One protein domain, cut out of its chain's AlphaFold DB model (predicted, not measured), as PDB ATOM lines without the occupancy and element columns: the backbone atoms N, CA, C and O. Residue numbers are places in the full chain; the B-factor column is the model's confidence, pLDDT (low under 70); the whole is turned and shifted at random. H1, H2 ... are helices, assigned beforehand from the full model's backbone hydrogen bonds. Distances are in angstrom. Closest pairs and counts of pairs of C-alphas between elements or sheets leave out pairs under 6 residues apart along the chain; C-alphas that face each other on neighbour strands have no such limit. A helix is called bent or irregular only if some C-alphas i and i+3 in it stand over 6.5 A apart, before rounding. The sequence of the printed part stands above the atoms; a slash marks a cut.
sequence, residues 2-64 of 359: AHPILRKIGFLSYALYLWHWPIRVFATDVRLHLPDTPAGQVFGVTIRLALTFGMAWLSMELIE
ATOM      1  N   ALA A   2      71.035  95.953  27.704       54.62
ATOM      2  CA  ALA A   2      72.103  95.317  28.486       54.62
ATOM      3  C   ALA A   2      72.711  94.139  27.706       54.62
ATOM      4  O   ALA A   2      71.970  93.273  27.234       54.62
ATOM      5  N   HIS A   3      74.041  94.108  27.574       73.31
ATOM      6  CA  HIS A   3      74.764  93.085  26.817       73.31
ATOM      7  C   HIS A   3      74.468  91.676  27.383       73.31
ATOM      8  O   HIS A   3      74.566  91.475  28.600       73.31
ATOM      9  N   PRO A   4      74.122  90.676  26.553       70.00
ATOM     10  CA  PRO A   4      73.655  89.361  27.012       70.00
ATOM     11  C   PRO A   4      74.672  88.609  27.887       70.00
ATOM     12  O   PRO A   4      74.280  87.870  28.789       70.00
ATOM     13  N   ILE A   5      75.972  88.842  27.680       70.62
ATOM     14  CA  ILE A   5      77.050  88.284  28.520       70.62
ATOM     15  C   ILE A   5      77.031  88.893  29.928       70.62
ATOM     16  O   ILE A   5      77.119  88.167  30.915       70.62
ATOM     17  N   LEU A   6      76.831  90.209  30.037       64.25
ATOM     18  CA  LEU A   6      76.778  90.902  31.327       64.25
ATOM     19  C   LEU A   6      75.558  90.469  32.147       64.25
ATOM     20  O   LEU A   6      75.648  90.350  33.364       64.25
ATOM     21  N   ARG A   7      74.437  90.132  31.490       68.31
ATOM     22  CA  ARG A   7      73.272  89.536  32.170       68.31
ATOM     23  C   ARG A   7      73.582  88.156  32.750       68.31
ATOM     24  O   ARG A   7      73.192  87.887  33.878       68.31
ATOM     25  N   LYS A   8      74.302  87.293  32.019       67.75
ATOM     26  CA  LYS A   8      74.719  85.971  32.525       67.75
ATOM     27  C   LYS A   8      75.665  86.085  33.722       67.75
ATOM     28  O   LYS A   8      75.483  85.363  34.694       67.75
ATOM     29  N   ILE A   9      76.613  87.021  33.679       67.94
ATOM     30  CA  ILE A   9      77.497  87.308  34.819       67.94
ATOM     31  C   ILE A   9      76.683  87.832  36.010       67.94
ATOM     32  O   ILE A   9      76.901  87.398  37.136       67.94
ATOM     33  N   GLY A  10      75.683  88.684  35.758       69.62
ATOM     34  CA  GLY A  10      74.743  89.144  36.779       69.62
ATOM     35  C   GLY A  10      74.012  87.999  37.489       69.62
ATOM     36  O   GLY A  10      73.925  88.014  38.713       69.62
ATOM     37  N   PHE A  11      73.565  86.968  36.765       69.94
ATOM     38  CA  PHE A  11      72.946  85.777  37.373       69.94
ATOM     39  C   PHE A  11      73.920  84.933  38.201       69.94
ATOM     40  O   PHE A  11      73.520  84.335  39.192       69.94
ATOM     41  N   LEU A  12      75.195  84.903  37.818       76.19
ATOM     42  CA  LEU A  12      76.251  84.190  38.538       76.19
ATOM     43  C   LEU A  12      76.814  84.982  39.723       76.19
ATOM     44  O   LEU A  12      77.544  84.406  40.520       76.19
ATOM     45  N   SER A  13      76.497  86.272  39.855       72.69
ATOM     46  CA  SER A  13      77.118  87.177  40.834       72.69
ATOM     47  C   SER A  13      77.060  86.658  42.274       72.69
ATOM     48  O   SER A  13      78.068  86.702  42.976       72.69
ATOM     49  N   TYR A  14      75.926  86.082  42.685       70.12
ATOM     50  CA  TYR A  14      75.766  85.492  44.013       70.12
ATOM     51  C   TYR A  14      76.641  84.246  44.211       70.12
ATOM     52  O   TYR A  14      77.366  84.141  45.197       70.12
ATOM     53  N   ALA A  15      76.634  83.318  43.252       78.88
ATOM     54  CA  ALA A  15      77.456  82.113  43.328       78.88
ATOM     55  C   ALA A  15      78.960  82.442  43.228       78.88
ATOM     56  O   ALA A  15      79.775  81.854  43.933       78.88
ATOM     57  N   LEU A  16      79.341  83.431  42.417       79.62
ATOM     58  CA  LEU A  16      80.711  83.943  42.353       79.62
ATOM     59  C   LEU A  16      81.136  84.532  43.700       79.62
ATOM     60  O   LEU A  16      82.214  84.202  44.191       79.62
ATOM     61  N   TYR A  17      80.277  85.335  44.335       74.69
ATOM     62  CA  TYR A  17      80.523  85.849  45.681       74.69
ATOM     63  C   TYR A  17      80.676  84.722  46.714       74.69
ATOM     64  O   TYR A  17      81.560  84.789  47.564       74.69
ATOM     65  N   LEU A  18      79.910  83.638  46.609       78.06
ATOM     66  CA  LEU A  18      80.050  82.508  47.526       78.06
ATOM     67  C   LEU A  18      81.394  81.776  47.362       78.06
ATOM     68  O   LEU A  18      82.057  81.466  48.347       78.06
ATOM     69  N   TRP A  19      81.818  81.516  46.123       82.88
ATOM     70  CA  TRP A  19      82.957  80.631  45.851       82.88
ATOM     71  C   TRP A  19      84.311  81.342  45.756       82.88
ATOM     72  O   TRP A  19      85.341  80.722  46.027       82.88
ATOM     73  N   HIS A  20      84.344  82.641  45.443       74.25
ATOM     74  CA  HIS A  20      85.609  83.362  45.257       74.25
ATOM     75  C   HIS A  20      86.460  83.481  46.536       74.25
ATOM     76  O   HIS A  20      87.668  83.709  46.445       74.25
ATOM     77  N   TRP A  21      85.855  83.373  47.728       64.38
ATOM     78  CA  TRP A  21      86.572  83.458  49.004       64.38
ATOM     79  C   TRP A  21      87.134  82.099  49.455       64.38
ATOM     80  O   TRP A  21      88.354  82.022  49.609       64.38
ATOM     81  N   PRO A  22      86.347  81.001  49.543       66.81
ATOM     82  CA  PRO A  22      86.888  79.677  49.858       66.81
ATOM     83  C   PRO A  22      88.027  79.266  48.925       66.81
ATOM     84  O   PRO A  22      89.047  78.750  49.365       66.81
ATOM     85  N   ILE A  23      87.908  79.558  47.629       77.69
ATOM     86  CA  ILE A  23      88.945  79.202  46.655       77.69
ATOM     87  C   ILE A  23      90.224  80.009  46.876       77.69
ATOM     88  O   ILE A  23      91.311  79.463  46.724       77.69
ATOM     89  N   ARG A  24      90.136  81.278  47.297       70.38
ATOM     90  CA  ARG A  24      91.328  82.058  47.665       70.38
ATOM     91  C   ARG A  24      92.013  81.521  48.922       70.38
ATOM     92  O   ARG A  24      93.238  81.523  48.964       70.38
ATOM     93  N   VAL A  25      91.243  81.041  49.899       63.53
ATOM     94  CA  VAL A  25      91.771  80.467  51.149       63.53
ATOM     95  C   VAL A  25      92.399  79.091  50.920       63.53
ATOM     96  O   VAL A  25      93.485  78.817  51.421       63.53
ATOM     97  N   PHE A  26      91.747  78.221  50.144       65.31
ATOM     98  CA  PHE A  26      92.182  76.831  49.983       65.31
ATOM     99  C   PHE A  26      93.121  76.600  48.796       65.31
ATOM    100  O   PHE A  26      93.984  75.730  48.878       65.31
ATOM    101  N   ALA A  27      93.001  77.349  47.700       74.88
ATOM    102  CA  ALA A  27      93.865  77.191  46.530       74.88
ATOM    103  C   ALA A  27      95.032  78.189  46.582       74.88
ATOM    104  O   ALA A  27      95.161  79.048  45.710       74.88
ATOM    105  N   THR A  28      95.869  78.120  47.619       70.25
ATOM    106  CA  THR A  28      97.055  78.987  47.768       70.25
ATOM    107  C   THR A  28      98.176  78.590  46.805       70.25
ATOM    108  O   THR A  28      98.203  77.466  46.305       70.25
ATOM    109  N   ASP A  29      99.117  79.502  46.530       68.56
ATOM    110  CA  ASP A  29     100.242  79.218  45.618       68.56
ATOM    111  C   ASP A  29     101.103  78.056  46.139       68.56
ATOM    112  O   ASP A  29     101.626  77.268  45.359       68.56
ATOM    113  N   VAL A  30     101.164  77.906  47.467       54.84
ATOM    114  CA  VAL A  30     101.851  76.811  48.164       54.84
ATOM    115  C   VAL A  30     101.185  75.467  47.882       54.84
ATOM    116  O   VAL A  30     101.849  74.527  47.464       54.84
ATOM    117  N   ARG A  31      99.859  75.373  48.049       64.50
ATOM    118  CA  ARG A  31      99.111  74.124  47.822       64.50
ATOM    119  C   ARG A  31      99.097  73.714  46.350       64.50
ATOM    120  O   ARG A  31      99.049  72.528  46.036       64.50
ATOM    121  N   LEU A  32      99.158  74.695  45.454       71.56
ATOM    122  CA  LEU A  32      99.247  74.484  44.012       71.56
ATOM    123  C   LEU A  32     100.689  74.239  43.521       71.56
ATOM    124  O   LEU A  32     100.874  74.049  42.322       71.56
ATOM    125  N   HIS A  33     101.687  74.220  44.419       71.56
ATOM    126  CA  HIS A  33     103.113  74.043  44.106       71.56
ATOM    127  C   HIS A  33     103.618  74.997  43.010       71.56
ATOM    128  O   HIS A  33     104.386  74.612  42.126       71.56
ATOM    129  N   LEU A  34     103.155  76.250  43.037       75.44
ATOM    130  CA  LEU A  34     103.484  77.227  42.006       75.44
ATOM    131  C   LEU A  34     104.818  77.926  42.309       75.44
ATOM    132  O   LEU A  34     105.023  78.375  43.439       75.44
ATOM    133  N   PRO A  35     105.717  78.061  41.314       69.69
ATOM    134  CA  PRO A  35     106.969  78.789  41.484       69.69
ATOM    135  C   PRO A  35     106.702  80.287  41.669       69.69
ATOM    136  O   PRO A  35     105.848  80.852  40.982       69.69
ATOM    137  N   ASP A  36     107.470  80.952  42.536       71.88
ATOM    138  CA  ASP A  36     107.336  82.392  42.814       71.88
ATOM    139  C   ASP A  36     107.991  83.251  41.720       71.88
ATOM    140  O   ASP A  36     108.983  83.950  41.903       71.88
ATOM    141  N   THR A  37     107.452  83.116  40.516       83.06
ATOM    142  CA  THR A  37     107.831  83.879  39.328       83.06
ATOM    143  C   THR A  37     106.608  84.652  38.838       83.06
ATOM    144  O   THR A  37     105.480  84.209  39.078       83.06
ATOM    145  N   PRO A  38     106.772  85.754  38.082       75.31
ATOM    146  CA  PRO A  38     105.635  86.465  37.491       75.31
ATOM    147  C   PRO A  38     104.705  85.541  36.685       75.31
ATOM    148  O   PRO A  38     103.484  85.671  36.744       75.31
ATOM    149  N   ALA A  39     105.277  84.550  35.993       78.75
ATOM    150  CA  ALA A  39     104.524  83.528  35.272       78.75
ATOM    151  C   ALA A  39     103.720  82.611  36.214       78.75
ATOM    152  O   ALA A  39     102.543  82.353  35.957       78.75
ATOM    153  N   GLY A  40     104.319  82.159  37.322       75.88
ATOM    154  CA  GLY A  40     103.640  81.344  38.333       75.88
ATOM    155  C   GLY A  40     102.499  82.086  39.032       75.88
ATOM    156  O   GLY A  40     101.429  81.513  39.230       75.88
ATOM    157  N   GLN A  41     102.668  83.383  39.305       73.94
ATOM    158  CA  GLN A  41     101.625  84.228  39.897       73.94
ATOM    159  C   GLN A  41     100.431  84.418  38.947       73.94
ATOM    160  O   GLN A  41      99.280  84.227  39.349       73.94
ATOM    161  N   VAL A  42     100.682  84.722  37.666       80.81
ATOM    162  CA  VAL A  42      99.622  84.827  36.642       80.81
ATOM    163  C   VAL A  42      98.886  83.496  36.478       80.81
ATOM    164  O   VAL A  42      97.652  83.462  36.393       80.81
ATOM    165  N   PHE A  43      99.621  82.384  36.482       83.00
ATOM    166  CA  PHE A  43      99.036  81.052  36.382       83.00
ATOM    167  C   PHE A  43      98.164  80.711  37.602       83.00
ATOM    168  O   PHE A  43      97.031  80.255  37.438       83.00
ATOM    169  N   GLY A  44      98.617  81.034  38.816       81.88
ATOM    170  CA  GLY A  44      97.840  80.849  40.046       81.88
ATOM    171  C   GLY A  44      96.546  81.661  40.071       81.88
ATOM    172  O   GLY A  44      95.488  81.137  40.428       81.88
ATOM    173  N   VAL A  45      96.585  82.921  39.625       80.44
ATOM    174  CA  VAL A  45      95.377  83.750  39.461       80.44
ATOM    175  C   VAL A  45      94.415  83.117  38.456       80.44
ATOM    176  O   VAL A  45      93.215  83.028  38.724       80.44
ATOM    177  N   THR A  46      94.935  82.619  37.334       86.94
ATOM    178  CA  THR A  46      94.128  81.971  36.293       86.94
ATOM    179  C   THR A  46      93.415  80.727  36.826       86.94
ATOM    180  O   THR A  46      92.209  80.582  36.623       86.94
ATOM    181  N   ILE A  47      94.116  79.870  37.578       87.50
ATOM    182  CA  ILE A  47      93.530  78.677  38.212       87.50
ATOM    183  C   ILE A  47      92.413  79.063  39.184       87.50
ATOM    184  O   ILE A  47      91.322  78.499  39.124       87.50
ATOM    185  N   ARG A  48      92.643  80.043  40.065       85.50
ATOM    186  CA  ARG A  48      91.639  80.475  41.053       85.50
ATOM    187  C   ARG A  48      90.398  81.055  40.396       85.50
ATOM    188  O   ARG A  48      89.289  80.775  40.847       85.50
ATOM    189  N   LEU A  49      90.572  81.841  39.334       85.75
ATOM    190  CA  LEU A  49      89.456  82.344  38.543       85.75
ATOM    191  C   LEU A  49      88.696  81.178  37.907       85.75
ATOM    192  O   LEU A  49      87.486  81.084  38.093       85.75
ATOM    193  N   ALA A  50      89.386  80.242  37.252       90.25
ATOM    194  CA  ALA A  50      88.753  79.073  36.643       90.25
ATOM    195  C   ALA A  50      87.959  78.239  37.665       90.25
ATOM    196  O   ALA A  50      86.797  77.917  37.419       90.25
ATOM    197  N   LEU A  51      88.539  77.965  38.838       88.25
ATOM    198  CA  LEU A  51      87.861  77.269  39.931       88.25
ATOM    199  C   LEU A  51      86.651  78.060  40.440       88.25
ATOM    200  O   LEU A  51      85.593  77.482  40.668       88.25
ATOM    201  N   THR A  52      86.775  79.381  40.588       86.19
ATOM    202  CA  THR A  52      85.692  80.244  41.089       86.19
ATOM    203  C   THR A  52      84.508  80.251  40.139       86.19
ATOM    204  O   THR A  52      83.376  80.020  40.562       86.19
ATOM    205  N   PHE A  53      84.762  80.461  38.850       87.94
ATOM    206  CA  PHE A  53      83.719  80.424  37.832       87.94
ATOM    207  C   PHE A  53      83.134  79.014  37.667       87.94
ATOM    208  O   PHE A  53      81.919  78.882  37.529       87.94
ATOM    209  N   GLY A  54      83.962  77.967  37.742       90.69
ATOM    210  CA  GLY A  54      83.524  76.573  37.659       90.69
ATOM    211  C   GLY A  54      82.602  76.174  38.812       90.69
ATOM    212  O   GLY A  54      81.505  75.671  38.577       90.69
ATOM    213  N   MET A  55      82.998  76.466  40.053       85.69
ATOM    214  CA  MET A  55      82.194  76.167  41.241       85.69
ATOM    215  C   MET A  55      80.925  77.019  41.307       85.69
ATOM    216  O   MET A  55      79.856  76.504  41.631       85.69
ATOM    217  N   ALA A  56      81.004  78.297  40.924       85.38
ATOM    218  CA  ALA A  56      79.828  79.153  40.819       85.38
ATOM    219  C   ALA A  56      78.817  78.616  39.796       85.38
ATOM    220  O   ALA A  56      77.616  78.573  40.069       85.38
ATOM    221  N   TRP A  57      79.296  78.153  38.640       86.69
ATOM    222  CA  TRP A  57      78.448  77.554  37.617       86.69
ATOM    223  C   TRP A  57      77.824  76.231  38.080       86.69
ATOM    224  O   TRP A  57      76.609  76.068  37.968       86.69
ATOM    225  N   LEU A  58      78.611  75.330  38.676       85.44
ATOM    226  CA  LEU A  58      78.110  74.063  39.227       85.44
ATOM    227  C   LEU A  58      77.060  74.289  40.320       85.44
ATOM    228  O   LEU A  58      76.016  73.644  40.315       85.44
ATOM    229  N   SER A  59      77.292  75.245  41.218       81.00
ATOM    230  CA  SER A  59      76.342  75.621  42.268       81.00
ATOM    231  C   SER A  59      75.026  76.146  41.688       81.00
ATOM    232  O   SER A  59      73.945  75.782  42.154       81.00
ATOM    233  N   MET A  60      75.095  76.974  40.644       80.69
ATOM    234  CA  MET A  60      73.908  77.502  39.971       80.69
ATOM    235  C   MET A  60      73.109  76.388  39.269       80.69
ATOM    236  O   MET A  60      71.878  76.374  39.335       80.69
ATOM    237  N   GLU A  61      73.781  75.455  38.593       82.88
ATOM    238  CA  GLU A  61      73.135  74.367  37.846       82.88
ATOM    239  C   GLU A  61      72.563  73.273  38.758       82.88
ATOM    240  O   GLU A  61      71.435  72.829  38.543       82.88
ATOM    241  N   LEU A  62      73.311  72.855  39.784       80.62
ATOM    242  CA  LEU A  62      72.947  71.720  40.637       80.62
ATOM    243  C   LEU A  62      72.021  72.113  41.791       80.62
ATOM    244  O   LEU A  62      71.113  71.359  42.126       80.62
ATOM    245  N   ILE A  63      72.234  73.284  42.397       77.06
ATOM    246  CA  ILE A  63      71.489  73.722  43.586       77.06
ATOM    247  C   ILE A  63      70.409  74.715  43.161       77.06
ATOM    248  O   ILE A  63      69.213  74.476  43.318       77.06
ATOM    249  N   GLU A  64      70.812  75.835  42.566       70.25
ATOM    250  CA  GLU A  64      69.916  76.980  42.382       70.25
ATOM    251  C   GLU A  64      68.807  76.719  41.348       70.25
ATOM    252  O   GLU A  64      67.660  77.129  41.536       70.25
TER     253      GLU A  64
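This is residues 2 to 64 of the 359 residues of the protein "SGNH domain-containing protein" of Actinobacteria bacterium (UniProt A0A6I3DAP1). A long helix, H2, is crossed along residues 48 to 60 by the arm H1b in a loose helical hairpin, and the other arm of the bent helix H1, H1a, turns away, with residues 2 to 8 sticking out. The printed part has 63 residues, two named helices, H1 then H2, and no named strand: all helix. It is loose, with a radius of gyration of the C-alphas of 13.5 A, and spans 39 by 25 by 14 A.

Find C-alpha 38 at (105.635, 86.465, 37.491); from there H2 runs 37.3 A to C-alpha 64 at (69.916, 76.980, 42.382). H1, residues 4 to 26, was assigned as one helix by its hydrogen bonds, but is bent: C-alphas 11 and 14 are 7.2 A apart. Its arms are H1a, residues 4 to 11, 11.0 A, and H1b, residues 14 to 26, 19.5 A; H1b is irregular, with C-alphas 18 and 21 6.8 A apart.

Look at Ala 15 and Ala 56, the closest C-alphas of H1b and H2, 4.5 A apart: these touch, opposite ways at a steep tilt of 45 degrees. H1a is apart from H2. Each O i to N i+4 pair is within hydrogen-bond range in H1a and H2, 6 of 9 in H1b.

The C-alphas farthest apart, Ala 2 and His 33, are 40.7 A apart. The printed part has no cut; the link from H1 to H2, 11 residues, is long. Mean pLDDT of the printed part is 75.9, with 15 residues under 70, among them 6 to 11.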